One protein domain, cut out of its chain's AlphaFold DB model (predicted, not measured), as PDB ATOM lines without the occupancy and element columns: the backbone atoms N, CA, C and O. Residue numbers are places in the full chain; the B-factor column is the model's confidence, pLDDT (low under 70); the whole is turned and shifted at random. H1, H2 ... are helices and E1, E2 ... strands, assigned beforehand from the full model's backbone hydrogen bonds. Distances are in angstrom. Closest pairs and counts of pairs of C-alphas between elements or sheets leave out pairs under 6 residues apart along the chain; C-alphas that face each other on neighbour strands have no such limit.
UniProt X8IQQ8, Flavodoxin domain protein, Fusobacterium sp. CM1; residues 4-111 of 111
ATOM      1  N   ASP A   4    -107.992 -23.475 188.057       95.25
ATOM      2  CA  ASP A   4    -109.414 -23.243 188.317       95.25
ATOM      3  C   ASP A   4    -109.923 -24.209 189.390       95.25
ATOM      4  O   ASP A   4    -110.615 -23.802 190.323       95.25
ATOM      5  N   SER A   5    -109.488 -25.470 189.338       93.56
ATOM      6  CA  SER A   5    -109.755 -26.466 190.380       93.56
ATOM      7  C   SER A   5    -109.165 -26.069 191.739       93.56
ATOM      8  O   SER A   5    -109.827 -26.201 192.770       93.56
ATOM      9  N   ILE A   6    -107.929 -25.557 191.763       95.25
ATOM     10  CA  ILE A   6    -107.280 -25.075 192.994       95.25
ATOM     11  C   ILE A   6    -108.040 -23.878 193.569       95.25
ATOM     12  O   ILE A   6    -108.291 -23.818 194.773       95.25
ATOM     13  N   ASP A   7    -108.405 -22.918 192.724       96.25
ATOM     14  CA  ASP A   7    -109.108 -21.714 193.154       96.25
ATOM     15  C   ASP A   7    -110.529 -22.047 193.625       96.25
ATOM     16  O   ASP A   7    -110.955 -21.530 194.658       96.25
ATOM     17  N   PHE A   8    -111.212 -23.003 192.987       95.44
ATOM     18  CA  PHE A   8    -112.475 -23.553 193.477       95.44
ATOM     19  C   PHE A   8    -112.326 -24.190 194.864       95.44
ATOM     20  O   PHE A   8    -113.086 -23.842 195.771       95.44
ATOM     21  N   LEU A   9    -111.328 -25.060 195.078       95.38
ATOM     22  CA  LEU A   9    -111.082 -25.696 196.380       95.38
ATOM     23  C   LEU A   9    -110.874 -24.674 197.506       95.38
ATOM     24  O   LEU A   9    -111.344 -24.899 198.622       95.38
ATOM     25  N   LYS A  10    -110.229 -23.536 197.219       94.56
ATOM     26  CA  LYS A  10    -110.037 -22.445 198.193       94.56
ATOM     27  C   LYS A  10    -111.337 -21.745 198.588       94.56
ATOM     28  O   LYS A  10    -111.392 -21.171 199.672       94.56
ATOM     29  N   THR A  11    -112.374 -21.779 197.745       96.50
ATOM     30  CA  THR A  11    -113.703 -21.239 198.098       96.50
ATOM     31  C   THR A  11    -114.468 -22.147 199.062       96.50
ATOM     32  O   THR A  11    -115.380 -21.695 199.755       96.50
ATOM     33  N   LEU A  12    -114.100 -23.430 199.120       96.81
ATOM     34  CA  LEU A  12    -114.739 -24.413 199.983       96.81
ATOM     35  C   LEU A  12    -114.161 -24.350 201.399       96.81
ATOM     36  O   LEU A  12    -112.958 -24.184 201.597       96.81
ATOM     37  N   LYS A  13    -115.035 -24.537 202.391       97.38
ATOM     38  CA  LYS A  13    -114.660 -24.622 203.804       97.38
ATOM     39  C   LYS A  13    -115.382 -25.776 204.486       97.38
ATOM     40  O   LYS A  13    -116.606 -25.896 204.370       97.38
ATOM     41  N   ASN A  14    -114.631 -26.588 205.231       97.69
ATOM     42  CA  ASN A  14    -115.112 -27.727 206.019       97.69
ATOM     43  C   ASN A  14    -115.945 -28.741 205.210       97.69
ATOM     44  O   ASN A  14    -116.828 -29.402 205.761       97.69
ATOM     45  N   LYS A  15    -115.704 -28.873 203.900       98.00
ATOM     46  CA  LYS A  15    -116.390 -29.868 203.068       98.00
ATOM     47  C   LYS A  15    -115.669 -31.207 203.126       98.00
ATOM     48  O   LYS A  15    -114.454 -31.250 203.266       98.00
ATOM     49  N   ASN A  16    -116.423 -32.298 203.027       96.25
ATOM     50  CA  ASN A  16    -115.839 -33.612 202.773       96.25
ATOM     51  C   ASN A  16    -115.412 -33.649 201.307       96.25
ATOM     52  O   ASN A  16    -116.258 -33.479 200.429       96.25
ATOM     53  N   VAL A  17    -114.117 -33.816 201.058       96.12
ATOM     54  CA  VAL A  17    -113.543 -33.784 199.713       96.12
ATOM     55  C   VAL A  17    -112.981 -35.151 199.371       96.12
ATOM     56  O   VAL A  17    -112.205 -35.732 200.132       96.12
ATOM     57  N   TYR A  18    -113.367 -35.615 198.192       94.88
ATOM     58  CA  TYR A  18    -112.794 -36.759 197.507       94.88
ATOM     59  C   TYR A  18    -112.272 -36.282 196.156       94.88
ATOM     60  O   TYR A  18    -112.840 -35.343 195.591       94.88
ATOM     61  N   PHE A  19    -111.230 -36.914 195.621       94.50
ATOM     62  CA  PHE A  19    -110.803 -36.637 194.250       94.50
ATOM     63  C   PHE A  19    -110.639 -37.912 193.429       94.50
ATOM     64  O   PHE A  19    -110.253 -38.960 193.937       94.50
ATOM     65  N   LEU A  20    -110.886 -37.776 192.131       94.94
ATOM     66  CA  LEU A  20    -110.481 -38.721 191.103       94.94
ATOM     67  C   LEU A  20    -109.674 -37.945 190.066       94.94
ATOM     68  O   LEU A  20    -110.078 -36.856 189.660       94.94
ATOM     69  N   GLY A  21    -108.553 -38.501 189.624       94.56
ATOM     70  CA  GLY A  21    -107.758 -37.918 188.551       94.56
ATOM     71  C   GLY A  21    -107.119 -38.969 187.658       94.56
ATOM     72  O   GLY A  21    -106.894 -40.105 188.065       94.56
ATOM     73  N   THR A  22    -106.792 -38.566 186.437       95.56
ATOM     74  CA  THR A  22    -105.944 -39.339 185.526       95.56
ATOM     75  C   THR A  22    -104.539 -38.753 185.532       95.56
ATOM     76  O   THR A  22    -104.392 -37.528 185.495       95.56
ATOM     77  N   LEU A  23    -103.505 -39.590 185.510       95.38
ATOM     78  CA  LEU A  23    -102.118 -39.131 185.427       95.38
ATOM     79  C   LEU A  23    -101.363 -39.874 184.324       95.38
ATOM     80  O   LEU A  23    -101.511 -41.078 184.193       95.38
ATOM     81  N   GLY A  24    -100.532 -39.161 183.560       94.19
ATOM     82  CA  GLY A  24     -99.681 -39.734 182.504       94.19
ATOM     83  C   GLY A  24     -98.360 -40.341 182.965       94.19
ATOM     84  O   GLY A  24     -97.653 -40.977 182.185       94.19
ATOM     85  N   ALA A  25     -98.004 -40.141 184.231       92.69
ATOM     86  CA  ALA A  25     -96.884 -40.812 184.873       92.69
ATOM     87  C   ALA A  25     -97.223 -42.281 185.137       92.69
ATOM     88  O   ALA A  25     -98.388 -42.617 185.323       92.69
ATOM     89  N   ARG A  26     -96.210 -43.151 185.197       93.19
ATOM     90  CA  ARG A  26     -96.447 -44.553 185.552       93.19
ATOM     91  C   ARG A  26     -96.905 -44.671 187.016       93.19
ATOM     92  O   ARG A  26     -96.334 -43.962 187.853       93.19
ATOM     93  N   PRO A  27     -97.833 -45.589 187.341       94.56
ATOM     94  CA  PRO A  27     -98.305 -45.802 188.713       94.56
ATOM     95  C   PRO A  27     -97.220 -46.175 189.731       94.56
ATOM     96  O   PRO A  27     -97.371 -45.901 190.914       94.56
ATOM     97  N   ASP A  28     -96.120 -46.780 189.280       94.44
ATOM     98  CA  ASP A  28     -94.990 -47.225 190.104       94.44
ATOM     99  C   ASP A  28     -93.891 -46.159 190.288       94.44
ATOM    100  O   ASP A  28     -92.837 -46.449 190.850       94.44
ATOM    101  N   SER A  29     -94.104 -44.928 189.813       93.81
ATOM    102  CA  SER A  29     -93.087 -43.867 189.842       93.81
ATOM    103  C   SER A  29     -93.186 -42.951 191.066       93.81
ATOM    104  O   SER A  29     -94.274 -42.676 191.560       93.81
ATOM    105  N   GLU A  30     -92.061 -42.376 191.505       95.56
ATOM    106  CA  GLU A  30     -92.049 -41.349 192.565       95.56
ATOM    107  C   GLU A  30     -92.952 -40.158 192.222       95.56
ATOM    108  O   GLU A  30     -93.737 -39.704 193.051       95.56
ATOM    109  N   HIS A  31     -92.929 -39.725 190.957       93.06
ATOM    110  CA  HIS A  31     -93.758 -38.618 190.487       93.06
ATOM    111  C   HIS A  31     -95.263 -38.876 190.673       93.06
ATOM    112  O   HIS A  31     -96.023 -37.936 190.903       93.06
ATOM    113  N   TRP A  32     -95.710 -40.133 190.597       96.06
ATOM    114  CA  TRP A  32     -97.097 -40.492 190.883       96.06
ATOM    115  C   TRP A  32     -97.470 -40.191 192.337       96.06
ATOM    116  O   TRP A  32     -98.487 -39.544 192.599       96.06
ATOM    117  N   ASN A  33     -96.612 -40.606 193.270       97.25
ATOM    118  CA  ASN A  33     -96.799 -40.378 194.701       97.25
ATOM    119  C   ASN A  33     -96.766 -38.883 195.031       97.25
ATOM    120  O   ASN A  33     -97.639 -38.394 195.749       97.25
ATOM    121  N   ASP A  34     -95.830 -38.139 194.438       97.19
ATOM    122  CA  ASP A  34     -95.742 -36.688 194.610       97.19
ATOM    123  C   ASP A  34     -97.023 -35.984 194.152       97.19
ATOM    124  O   ASP A  34     -97.528 -35.084 194.828       97.19
ATOM    125  N   VAL A  35     -97.575 -36.371 192.997       96.12
ATOM    126  CA  VAL A  35     -98.821 -35.784 192.484       96.12
ATOM    127  C   VAL A  35     -99.989 -36.085 193.423       96.12
ATOM    128  O   VAL A  35    -100.782 -35.182 193.702       96.12
ATOM    129  N   PHE A  36    -100.083 -37.314 193.936       97.56
ATOM    130  CA  PHE A  36    -101.131 -37.705 194.876       97.56
ATOM    131  C   PHE A  36    -101.052 -36.909 196.185       97.56
ATOM    132  O   PHE A  36    -102.042 -36.299 196.596       97.56
ATOM    133  N   GLU A  37     -99.880 -36.854 196.823       97.75
ATOM    134  CA  GLU A  37     -99.709 -36.153 198.101       97.75
ATOM    135  C   GLU A  37     -99.919 -34.641 197.958       97.75
ATOM    136  O   GLU A  37    -100.539 -34.018 198.822       97.75
ATOM    137  N   ASN A  38     -99.504 -34.043 196.838       96.88
ATOM    138  CA  ASN A  38     -99.791 -32.636 196.560       96.88
ATOM    139  C   ASN A  38    -101.297 -32.373 196.389       96.88
ATOM    140  O   ASN A  38    -101.810 -31.393 196.930       96.88
ATOM    141  N   ALA A  39    -102.025 -33.241 195.677       97.00
ATOM    142  CA  ALA A  39    -103.477 -33.124 195.535       97.00
ATOM    143  C   ALA A  39    -104.188 -33.277 196.889       97.00
ATOM    144  O   ALA A  39    -105.018 -32.446 197.253       97.00
ATOM    145  N   LYS A  40    -103.801 -34.283 197.676       97.50
ATOM    146  CA  LYS A  40    -104.290 -34.503 199.042       97.50
ATOM    147  C   LYS A  40    -104.042 -33.299 199.946       97.50
ATOM    148  O   LYS A  40    -104.955 -32.895 200.666       97.50
ATOM    149  N   LYS A  41    -102.848 -32.702 199.896       97.00
ATOM    150  CA  LYS A  41    -102.520 -31.490 200.657       97.00
ATOM    151  C   LYS A  41    -103.475 -30.353 200.303       97.00
ATOM    152  O   LYS A  41    -104.125 -29.831 201.201       97.00
ATOM    153  N   LEU A  42    -103.635 -30.047 199.014       96.25
ATOM    154  CA  LEU A  42    -104.561 -29.012 198.535       96.25
ATOM    155  C   LEU A  42    -106.006 -29.276 198.989       96.25
ATOM    156  O   LEU A  42    -106.686 -28.373 199.471       96.25
ATOM    157  N   CYS A  43    -106.470 -30.525 198.902       97.00
ATOM    158  CA  CYS A  43    -107.795 -30.919 199.379       97.00
ATOM    159  C   CYS A  43    -107.952 -30.844 200.907       97.00
ATOM    160  O   CYS A  43    -109.082 -30.823 201.381       97.00
ATOM    161  N   SER A  44    -106.860 -30.807 201.676       96.81
ATOM    162  CA  SER A  44    -106.878 -30.782 203.146       96.81
ATOM    163  C   SER A  44    -106.718 -29.380 203.743       96.81
ATOM    164  O   SER A  44    -106.998 -29.199 204.921       96.81
ATOM    165  N   GLU A  45    -106.274 -28.381 202.970       95.00
ATOM    166  CA  GLU A  45    -105.923 -27.050 203.499       95.00
ATOM    167  C   GLU A  45    -107.088 -26.342 204.213       95.00
ATOM    168  O   GLU A  45    -106.893 -25.775 205.284       95.00
ATOM    169  N   ASN A  46    -108.302 -26.403 203.652       94.06
ATOM    170  CA  ASN A  46    -109.515 -25.783 204.220       94.06
ATOM    171  C   ASN A  46    -110.694 -26.758 204.348       94.06
ATOM    172  O   ASN A  46    -111.823 -26.360 204.656       94.06
ATOM    173  N   ASN A  47    -110.460 -28.037 204.064       97.62
ATOM    174  CA  ASN A  47    -111.496 -29.046 203.911       97.62
ATOM    175  C   ASN A  47    -111.071 -30.362 204.564       97.62
ATOM    176  O   ASN A  47    -109.931 -30.553 204.972       97.62
ATOM    177  N   ASN A  48    -112.021 -31.284 204.660       96.88
ATOM    178  CA  ASN A  48    -111.805 -32.613 205.197       96.88
ATOM    179  C   ASN A  48    -111.540 -33.558 204.027       96.88
ATOM    180  O   ASN A  48    -112.487 -34.102 203.454       96.88
ATOM    181  N   PHE A  49    -110.273 -33.744 203.658       96.62
ATOM    182  CA  PHE A  49    -109.912 -34.792 202.709       96.62
ATOM    183  C   PHE A  49    -110.310 -36.156 203.283       96.62
ATOM    184  O   PHE A  49    -109.980 -36.481 204.425       96.62
ATOM    185  N   LYS A  50    -111.064 -36.927 202.503       95.69
ATOM    186  CA  LYS A  50    -111.589 -38.225 202.926       95.69
ATOM    187  C   LYS A  50    -110.929 -39.386 202.203       95.69
ATOM    188  O   LYS A  50    -110.582 -40.359 202.861       95.69
ATOM    189  N   ASP A  51    -110.770 -39.287 200.888       96.12
ATOM    190  CA  ASP A  51    -110.088 -40.295 200.080       96.12
ATOM    191  C   ASP A  51    -109.790 -39.749 198.676       96.12
ATOM    192  O   ASP A  51    -110.350 -38.728 198.265       96.12
ATOM    193  N   GLY A  52    -108.940 -40.426 197.913       96.00
ATOM    194  CA  GLY A  52    -108.643 -40.032 196.541       96.00
ATOM    195  C   GLY A  52    -108.132 -41.184 195.693       96.00
ATOM    196  O   GLY A  52    -107.508 -42.110 196.201       96.00
ATOM    197  N   LEU A  53    -108.363 -41.099 194.386       97.38
ATOM    198  CA  LEU A  53    -107.866 -42.063 193.414       97.38
ATOM    199  C   LEU A  53    -107.153 -41.351 192.265       97.38
ATOM    200  O   LEU A  53    -107.659 -40.385 191.689       97.38
ATOM    201  N   LEU A  54    -105.990 -41.878 191.896       97.50
ATOM    202  CA  LEU A  54    -105.398 -41.651 190.584       97.50
ATOM    203  C   LEU A  54    -105.514 -42.935 189.764       97.50
ATOM    204  O   LEU A  54    -105.228 -44.020 190.267       97.50
ATOM    205  N   ILE A  55    -105.906 -42.800 188.502       97.44
ATOM    206  CA  ILE A  55    -105.854 -43.876 187.506       97.44
ATOM    207  C   ILE A  55    -104.883 -43.506 186.392       97.44
ATOM    208  O   ILE A  55    -104.606 -42.322 186.154       97.44
ATOM    209  N   TRP A  56    -104.300 -44.518 185.751       97.38
ATOM    210  CA  TRP A  56    -103.325 -44.252 184.705       97.38
ATOM    211  C   TRP A  56    -104.067 -43.733 183.477       97.38
ATOM    212  O   TRP A  56    -105.178 -44.166 183.180       97.38
ATOM    213  N   GLY A  57    -103.505 -42.743 182.796       96.62
ATOM    214  CA  GLY A  57    -104.165 -42.144 181.648       96.62
ATOM    215  C   GLY A  57    -103.189 -41.526 180.672       96.62
ATOM    216  O   GLY A  57    -102.060 -41.196 181.018       96.62
ATOM    217  N   ARG A  58    -103.634 -41.331 179.437       95.94
ATOM    218  CA  ARG A  58    -102.820 -40.699 178.401       95.94
ATOM    219  C   ARG A  58    -102.461 -39.250 178.723       95.94
ATOM    220  O   ARG A  58    -103.213 -38.508 179.354       95.94
ATOM    221  N   ILE A  59    -101.334 -38.813 178.173       93.38
ATOM    222  CA  ILE A  59    -100.939 -37.401 178.172       93.38
ATOM    223  C   ILE A  59    -101.644 -36.708 177.007       93.38
ATOM    224  O   ILE A  59    -101.615 -37.214 175.883       93.38
ATOM    225  N   SER A  60    -102.272 -35.558 177.269       91.88
ATOM    226  CA  SER A  60    -103.003 -34.816 176.239       91.88
ATOM    227  C   SER A  60    -102.080 -34.363 175.108       91.88
ATOM    228  O   SER A  60    -100.891 -34.100 175.318       91.88
ATOM    229  N   LYS A  61    -102.628 -34.257 173.896       92.19
ATOM    230  CA  LYS A  61    -101.856 -33.862 172.714       92.19
ATOM    231  C   LYS A  61    -101.244 -32.470 172.888       92.19
ATOM    232  O   LYS A  61    -100.084 -32.267 172.556       92.19
ATOM    233  N   GLU A  62    -101.987 -31.552 173.493       93.00
ATOM    234  CA  GLU A  62    -101.558 -30.182 173.773       93.00
ATOM    235  C   GLU A  62    -100.330 -30.171 174.687       93.00
ATOM    236  O   GLU A  62     -99.379 -29.427 174.453       93.00
ATOM    237  N   MET A  63    -100.314 -31.038 175.705       90.88
ATOM    238  CA  MET A  63     -99.178 -31.142 176.615       90.88
ATOM    239  C   MET A  63     -97.969 -31.792 175.939       90.88
ATOM    240  O   MET A  63     -96.841 -31.352 176.165       90.88
ATOM    241  N   GLN A  64     -98.186 -32.789 175.076       93.38
ATOM    242  CA  GLN A  64     -97.116 -33.375 174.265       93.38
ATOM    243  C   GLN A  64     -96.488 -32.337 173.327       93.38
ATOM    244  O   GLN A  64     -95.263 -32.234 173.254       93.38
ATOM    245  N   ASP A  65     -97.309 -31.545 172.640       94.44
ATOM    246  CA  ASP A  65     -96.856 -30.518 171.702       94.44
ATOM    247  C   ASP A  65     -96.141 -29.368 172.422       94.44
ATOM    248  O   ASP A  65     -95.081 -28.929 171.976       94.44
ATOM    249  N   MET A  66     -96.633 -28.954 173.594       92.56
ATOM    250  CA  MET A  66     -95.922 -28.022 174.472       92.56
ATOM    251  C   MET A  66     -94.544 -28.568 174.875       92.56
ATOM    252  O   MET A  66     -93.552 -27.849 174.779       92.56
ATOM    253  N   MET A  67     -94.458 -29.835 175.300       91.88
ATOM    254  CA  MET A  67     -93.197 -30.426 175.761       91.88
ATOM    255  C   MET A  67     -92.149 -30.558 174.648       91.88
ATOM    256  O   MET A  67     -90.959 -30.417 174.928       91.88
ATOM    257  N   LYS A  68     -92.561 -30.775 173.391       91.88
ATOM    258  CA  LYS A  68     -91.649 -30.817 172.228       91.88
ATOM    259  C   LYS A  68     -90.915 -29.494 171.989       91.88
ATOM    260  O   LYS A  68     -89.840 -29.512 171.399       91.88
ATOM    261  N   ASN A  69     -91.464 -28.375 172.460       93.50
ATOM    262  CA  ASN A  69     -90.842 -27.058 172.329       93.50
ATOM    263  C   ASN A  69     -89.804 -26.767 173.426       93.50
ATOM    264  O   ASN A  69     -89.148 -25.726 173.383       93.50
ATOM    265  N   PHE A  70     -89.655 -27.642 174.426       92.81
ATOM    266  CA  PHE A  70     -88.685 -27.421 175.493       92.81
ATOM    267  C   PHE A  70     -87.249 -27.717 175.038       92.81
ATOM    268  O   PHE A  70     -87.009 -28.717 174.358       92.81
ATOM    269  N   PRO A  71     -86.266 -26.892 175.449       92.00
ATOM    270  CA  PRO A  71     -84.861 -27.155 175.164       92.00
ATOM    271  C   PRO A  71     -84.389 -28.419 175.891       92.00
ATOM    272  O   PRO A  71     -84.928 -28.775 176.937       92.00
ATOM    273  N   ALA A  72     -83.330 -29.060 175.389       89.75
ATOM    274  CA  ALA A  72     -82.799 -30.309 175.951       89.75
ATOM    275  C   ALA A  72     -82.374 -30.209 177.432       89.75
ATOM    276  O   ALA A  72     -82.382 -31.208 178.142       89.75
ATOM    277  N   SER A  73     -82.030 -29.009 177.909       90.56
ATOM    278  CA  SER A  73     -81.692 -28.739 179.313       90.56
ATOM    279  C   SER A  73     -82.907 -28.675 180.246       90.56
ATOM    280  O   SER A  73     -82.743 -28.621 181.464       90.56
ATOM    281  N   HIS A  74     -84.129 -28.652 179.708       90.69
ATOM    282  CA  HIS A  74     -85.345 -28.558 180.503       90.69
ATOM    283  C   HIS A  74     -85.687 -29.914 181.150       90.69
ATOM    284  O   HIS A  74     -85.647 -30.940 180.469       90.69
ATOM    285  N   PRO A  75     -86.150 -29.959 182.415       84.19
ATOM    286  CA  PRO A  75     -86.538 -31.211 183.086       84.19
ATOM    287  C   PRO A  75     -87.634 -32.014 182.362       84.19
ATOM    288  O   PRO A  75     -87.799 -33.222 182.561       84.19
ATOM    289  N   HIS A  76     -88.421 -31.339 181.524       84.12
ATOM    290  CA  HIS A  76     -89.485 -31.938 180.714       84.12
ATOM    291  C   HIS A  76     -89.159 -32.013 179.222       84.12
ATOM    292  O   HIS A  76     -90.074 -32.206 178.425       84.12
ATOM    293  N   ALA A  77     -87.885 -31.888 178.844       89.50
ATOM    294  CA  ALA A  77     -87.450 -32.141 177.478       89.50
ATOM    295  C   ALA A  77     -87.905 -33.532 177.003       89.50
ATOM    296  O   ALA A  77     -87.997 -34.493 177.784       89.50
ATOM    297  N   VAL A  78     -88.211 -33.626 175.710       91.75
ATOM    298  CA  VAL A  78     -88.592 -34.887 175.076       91.75
ATOM    299  C   VAL A  78     -87.340 -35.732 174.869       91.75
ATOM    300  O   VAL A  78     -86.458 -35.376 174.096       91.75
ATOM    301  N   THR A  79     -87.285 -36.862 175.567       92.38
ATOM    302  CA  THR A  79     -86.265 -37.904 175.396       92.38
ATOM    303  C   THR A  79     -86.919 -39.183 174.863       92.38
ATOM    304  O   THR A  79     -88.142 -39.334 174.998       92.38
ATOM    305  N   PRO A  80     -86.153 -40.132 174.296       93.44
ATOM    306  CA  PRO A  80     -86.688 -41.431 173.886       93.44
ATOM    307  C   PRO A  80     -87.451 -42.155 175.007       93.44
ATOM    308  O   PRO A  80     -88.541 -42.675 174.783       93.44
ATOM    309  N   GLU A  81     -86.953 -42.107 176.245       91.25
ATOM    310  CA  GLU A  81     -87.608 -42.713 177.412       91.25
ATOM    311  C   GLU A  81     -88.926 -42.008 177.757       91.25
ATOM    312  O   GLU A  81     -89.868 -42.621 178.261       91.25
ATOM    313  N   ARG A  82     -89.020 -40.695 177.515       90.62
ATOM    314  CA  ARG A  82     -90.270 -39.947 177.691       90.62
ATOM    315  C   ARG A  82     -91.291 -40.324 176.618       90.62
ATOM    316  O   ARG A  82     -92.439 -40.558 176.978       90.62
ATOM    317  N   LEU A  83     -90.879 -40.453 175.358       93.44
ATOM    318  CA  LEU A  83     -91.755 -40.912 174.273       93.44
ATOM    319  C   LEU A  83     -92.283 -42.328 174.532       93.44
ATOM    320  O   LEU A  83     -93.480 -42.554 174.410       93.44
ATOM    321  N   ALA A  84     -91.427 -43.248 174.987       93.25
ATOM    322  CA  ALA A  84     -91.852 -44.598 175.362       93.25
ATOM    323  C   ALA A  84     -92.893 -44.589 176.495       93.25
ATOM    324  O   ALA A  84     -93.855 -45.354 176.468       93.25
ATOM    325  N   ARG A  85     -92.744 -43.690 177.481       92.31
ATOM    326  CA  ARG A  85     -93.752 -43.502 178.538       92.31
ATOM    327  C   ARG A  85     -95.068 -42.945 178.002       92.31
ATOM    328  O   ARG A  85     -96.118 -43.359 178.480       92.31
ATOM    329  N   TRP A  86     -95.024 -42.015 177.049       94.25
ATOM    330  CA  TRP A  86     -96.230 -41.454 176.432       94.25
ATOM    331  C   TRP A  86     -96.989 -42.510 175.641       94.25
ATOM    332  O   TRP A  86     -98.203 -42.605 175.784       94.25
ATOM    333  N   GLU A  87     -96.264 -43.316 174.868       95.12
ATOM    334  CA  GLU A  87     -96.838 -44.415 174.098       95.12
ATOM    335  C   GLU A  87     -97.485 -45.448 175.021       95.12
ATOM    336  O   GLU A  87     -98.648 -45.790 174.833       95.12
ATOM    337  N   ALA A  88     -96.784 -45.862 176.082       94.44
ATOM    338  CA  ALA A  88     -97.335 -46.786 177.069       94.44
ATOM    339  C   ALA A  88     -98.596 -46.229 177.743       94.44
ATOM    340  O   ALA A  88     -99.567 -46.951 177.899       94.44
ATOM    341  N   ALA A  89     -98.617 -44.942 178.104       96.06
ATOM    342  CA  ALA A  89     -99.794 -44.309 178.694       96.06
ATOM    343  C   ALA A  89    -100.935 -44.074 177.682       96.06
ATOM    344  O   ALA A  89    -102.066 -43.824 178.091       96.06
ATOM    345  N   SER A  90    -100.672 -44.118 176.370       96.62
ATOM    346  CA  SER A  90    -101.655 -43.782 175.326       96.62
ATOM    347  C   SER A  90    -102.829 -44.761 175.253       96.62
ATOM    348  O   SER A  90    -103.925 -44.372 174.845       96.62
ATOM    349  N   THR A  91    -102.607 -46.000 175.696       96.12
ATOM    350  CA  THR A  91    -103.615 -47.061 175.784       96.12
ATOM    351  C   THR A  91    -104.433 -47.000 177.074       96.12
ATOM    352  O   THR A  91    -105.333 -47.814 177.246       96.12
ATOM    353  N   HIS A  92    -104.132 -46.045 177.964       97.00
ATOM    354  CA  HIS A  92    -104.806 -45.850 179.245       97.00
ATOM    355  C   HIS A  92    -105.648 -44.551 179.256       97.00
ATOM    356  O   HIS A  92    -105.290 -43.568 178.588       97.00
ATOM    357  N   PRO A  93    -106.735 -44.463 180.046       97.50
ATOM    358  CA  PRO A  93    -107.266 -45.507 180.929       97.50
ATOM    359  C   PRO A  93    -107.775 -46.735 180.165       97.50
ATOM    360  O   PRO A  93    -108.436 -46.585 179.137       97.50
ATOM    361  N   ASP A  94    -107.447 -47.927 180.660       97.19
ATOM    362  CA  ASP A  94    -107.920 -49.206 180.124       97.19
ATOM    363  C   ASP A  94    -109.088 -49.777 180.959       97.19
ATOM    364  O   ASP A  94    -109.587 -49.151 181.898       97.19
ATOM    365  N   GLU A  95    -109.544 -50.991 180.634       98.00
ATOM    366  CA  GLU A  95    -110.612 -51.654 181.397       98.00
ATOM    367  C   GLU A  95    -110.265 -51.870 182.878       98.00
ATOM    368  O   GLU A  95    -111.156 -51.846 183.728       98.00
ATOM    369  N   ASN A  96    -108.991 -52.086 183.215       96.69
ATOM    370  CA  ASN A  96    -108.568 -52.260 184.601       96.69
ATOM    371  C   ASN A  96    -108.560 -50.922 185.344       96.69
ATOM    372  O   ASN A  96    -108.918 -50.880 186.520       96.69
ATOM    373  N   ASP A  97    -108.186 -49.828 184.684       97.19
ATOM    374  CA  ASP A  97    -108.290 -48.483 185.250       97.19
ATOM    375  C   ASP A  97    -109.748 -48.097 185.524       97.19
ATOM    376  O   ASP A  97    -110.045 -47.537 186.582       97.19
ATOM    377  N   PHE A  98    -110.672 -48.455 184.627       97.06
ATOM    378  CA  PHE A  98    -112.104 -48.259 184.861       97.06
ATOM    379  C   PHE A  98    -112.621 -49.098 186.031       97.06
ATOM    380  O   PHE A  98    -113.309 -48.550 186.889       97.06
ATOM    381  N   LYS A  99    -112.232 -50.377 186.133       97.75
ATOM    382  CA  LYS A  99    -112.589 -51.229 187.283       97.75
ATOM    383  C   LYS A  99    -112.080 -50.655 188.604       97.75
ATOM    384  O   LYS A  99    -112.836 -50.594 189.564       97.75
ATOM    385  N   LYS A 100    -110.842 -50.150 188.648       96.56
ATOM    386  CA  LYS A 100    -110.305 -49.474 189.845       96.56
ATOM    387  C   LYS A 100    -111.141 -48.255 190.238       96.56
ATOM    388  O   LYS A 100    -111.387 -48.040 191.422       96.56
ATOM    389  N   ALA A 101    -111.564 -47.450 189.262       96.44
ATOM    390  CA  ALA A 101    -112.425 -46.298 189.522       96.44
ATOM    391  C   ALA A 101    -113.811 -46.722 190.030       96.44
ATOM    392  O   ALA A 101    -114.311 -46.139 190.990       96.44
ATOM    393  N   GLU A 102    -114.404 -47.755 189.433       96.38
ATOM    394  CA  GLU A 102    -115.676 -48.330 189.873       96.38
ATOM    395  C   GLU A 102    -115.586 -48.856 191.313       96.38
ATOM    396  O   GLU A 102    -116.368 -48.440 192.169       96.38
ATOM    397  N   GLU A 103    -114.587 -49.689 191.612       96.56
ATOM    398  CA  GLU A 103    -114.333 -50.228 192.952       96.56
ATOM    399  C   GLU A 103    -114.137 -49.117 193.987       96.56
ATOM    400  O   GLU A 103    -114.674 -49.194 195.094       96.56
ATOM    401  N   PHE A 104    -113.411 -48.053 193.633       96.19
ATOM    402  CA  PHE A 104    -113.230 -46.898 194.506       96.19
ATOM    403  C   PHE A 104    -114.563 -46.237 194.869       96.19
ATOM    404  O   PHE A 104    -114.817 -45.994 196.050       96.19
ATOM    405  N   PHE A 105    -115.444 -45.990 193.894       94.25
ATOM    406  CA  PHE A 105    -116.748 -45.386 194.169       94.25
ATOM    407  C   PHE A 105    -117.707 -46.333 194.896       94.25
ATOM    408  O   PHE A 105    -118.428 -45.882 195.784       94.25
ATOM    409  N   ILE A 106    -117.696 -47.632 194.589       95.25
ATOM    410  CA  ILE A 106    -118.477 -48.632 195.332       95.25
ATOM    411  C   ILE A 106    -118.057 -48.631 196.805       95.25
ATOM    412  O   ILE A 106    -118.900 -48.525 197.694       95.25
ATOM    413  N   ASN A 107    -116.752 -48.692 197.079       93.06
ATOM    414  CA  ASN A 107    -116.231 -48.657 198.443       93.06
ATOM    415  C   ASN A 107    -116.543 -47.334 199.142       93.06
ATOM    416  O   ASN A 107    -116.790 -47.319 200.344       93.06
ATOM    417  N   LEU A 108    -116.540 -46.228 198.402       89.69
ATOM    418  CA  LEU A 108    -116.897 -44.919 198.926       89.69
ATOM    419  C   LEU A 108    -118.371 -44.836 199.349       89.69
ATOM    420  O   LEU A 108    -118.664 -44.281 200.402       89.69
ATOM    421  N   LEU A 109    -119.290 -45.370 198.542       88.19
ATOM    422  CA  LEU A 109    -120.735 -45.316 198.803       88.19
ATOM    423  C   LEU A 109    -121.188 -46.273 199.914       88.19
ATOM    424  O   LEU A 109    -122.252 -46.070 200.491       88.19
ATOM    425  N   ASN A 110    -120.389 -47.301 200.202       88.75
ATOM    426  CA  ASN A 110    -120.670 -48.301 201.232       88.75
ATOM    427  C   ASN A 110    -119.992 -48.004 202.589       88.75
ATOM    428  O   ASN A 110    -120.066 -48.840 203.491       88.75
ATOM    429  N   LYS A 111    -119.315 -46.856 202.730       72.19
ATOM    430  CA  LYS A 111    -118.734 -46.349 203.988       72.19
ATOM    431  C   LYS A 111    -119.723 -45.445 204.723       72.19
ATOM    432  O   LYS A 111    -119.744 -45.527 205.970       72.19
TER     433      LYS A 111
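Overview. This is residues 4 to 111 of the 111 residues of the protein "Flavodoxin domain protein" of Fusobacterium sp. CM1 (UniProt X8IQQ8). A narrow ribbon of two long parallel strands, E1 and E2, lies between two long helices, H2 over one face and H5 over the other, nearer to E2; both helices run back against the strands' direction. Beyond the ends of the strands, H3, the long loop of residues 69 to 79 and H4 make a loose extension, while H1 lies near residues 42 to 43 of H2. The printed part has 108 residues, with five named helices and two named strands in the order H1 E1 H2 E2 H3 H4 H5; the class is mixed, helices and strands. The whole is only just loose, close to compact, with a radius of gyration of the C-alphas of 16.0 A and spans of 45 by 31 by 22 A.

Along the chain. H1 is residues 4 to 11 and begins at C-alpha 4, (-109.414, -23.243, 188.317). E1, residues 16 to 23, is 22.8 A long from first to last C-alpha. H2, residues 30 to 44, is 21.1 A long and begins at C-alpha 30, (-92.049, -41.349, 192.565). E2, residues 48 to 56, is 25.0 A long. H3 is residues 61 to 68, and H4, residues 80 to 90, is 15.2 A long. H5, residues 95 to 109, is 21.1 A long and ends at C-alpha 109, (-120.735, -45.316, 198.803).

Arrangement. E1 and E2 are parallel neighbours, their directions 15 degrees apart. N 17 and O 48 are 2.9 A apart, and N 55 and O 21 are 2.9 A apart, within hydrogen-bond range. E1, H2 and E2 form a strand-helix-strand unit, two parallel strands joined through a helix, with a right-handed crossover. The closest C-alphas of H2 and E2 are those of Cys 43 and Phe 49, 5.5 A apart. H1 and H2 only just touch, with 3 pairs of C-alphas within 8 A, through residues 42 to 43 of H2 alone; the closest are those of Leu 9 and Cys 43, 6.9 A. They run the same way at a shallow tilt of 34.9 degrees, only just short of steep. The closest C-alphas of E2 and H5 are those of Ile 55 and Asp 97, 5.7 A apart. Those of E2 and H4 are Trp 56 and Ala 89, 7.0 A. H3 and H4 are apart, but only just, at 8.4 A; H2 and H5 are apart. In H1, H2, H3, H4 and H5 every O i to N i+4 pair is within hydrogen-bond range.

Size, cuts and confidence. The two C-alphas farthest apart are those of Pro 71 and Asn 110, 49.1 A. The printed part has no cut, and H3 to H4 is the long link, with 11 residues. The mean pLDDT of the printed part is 94.5, and no printed residue is under 70.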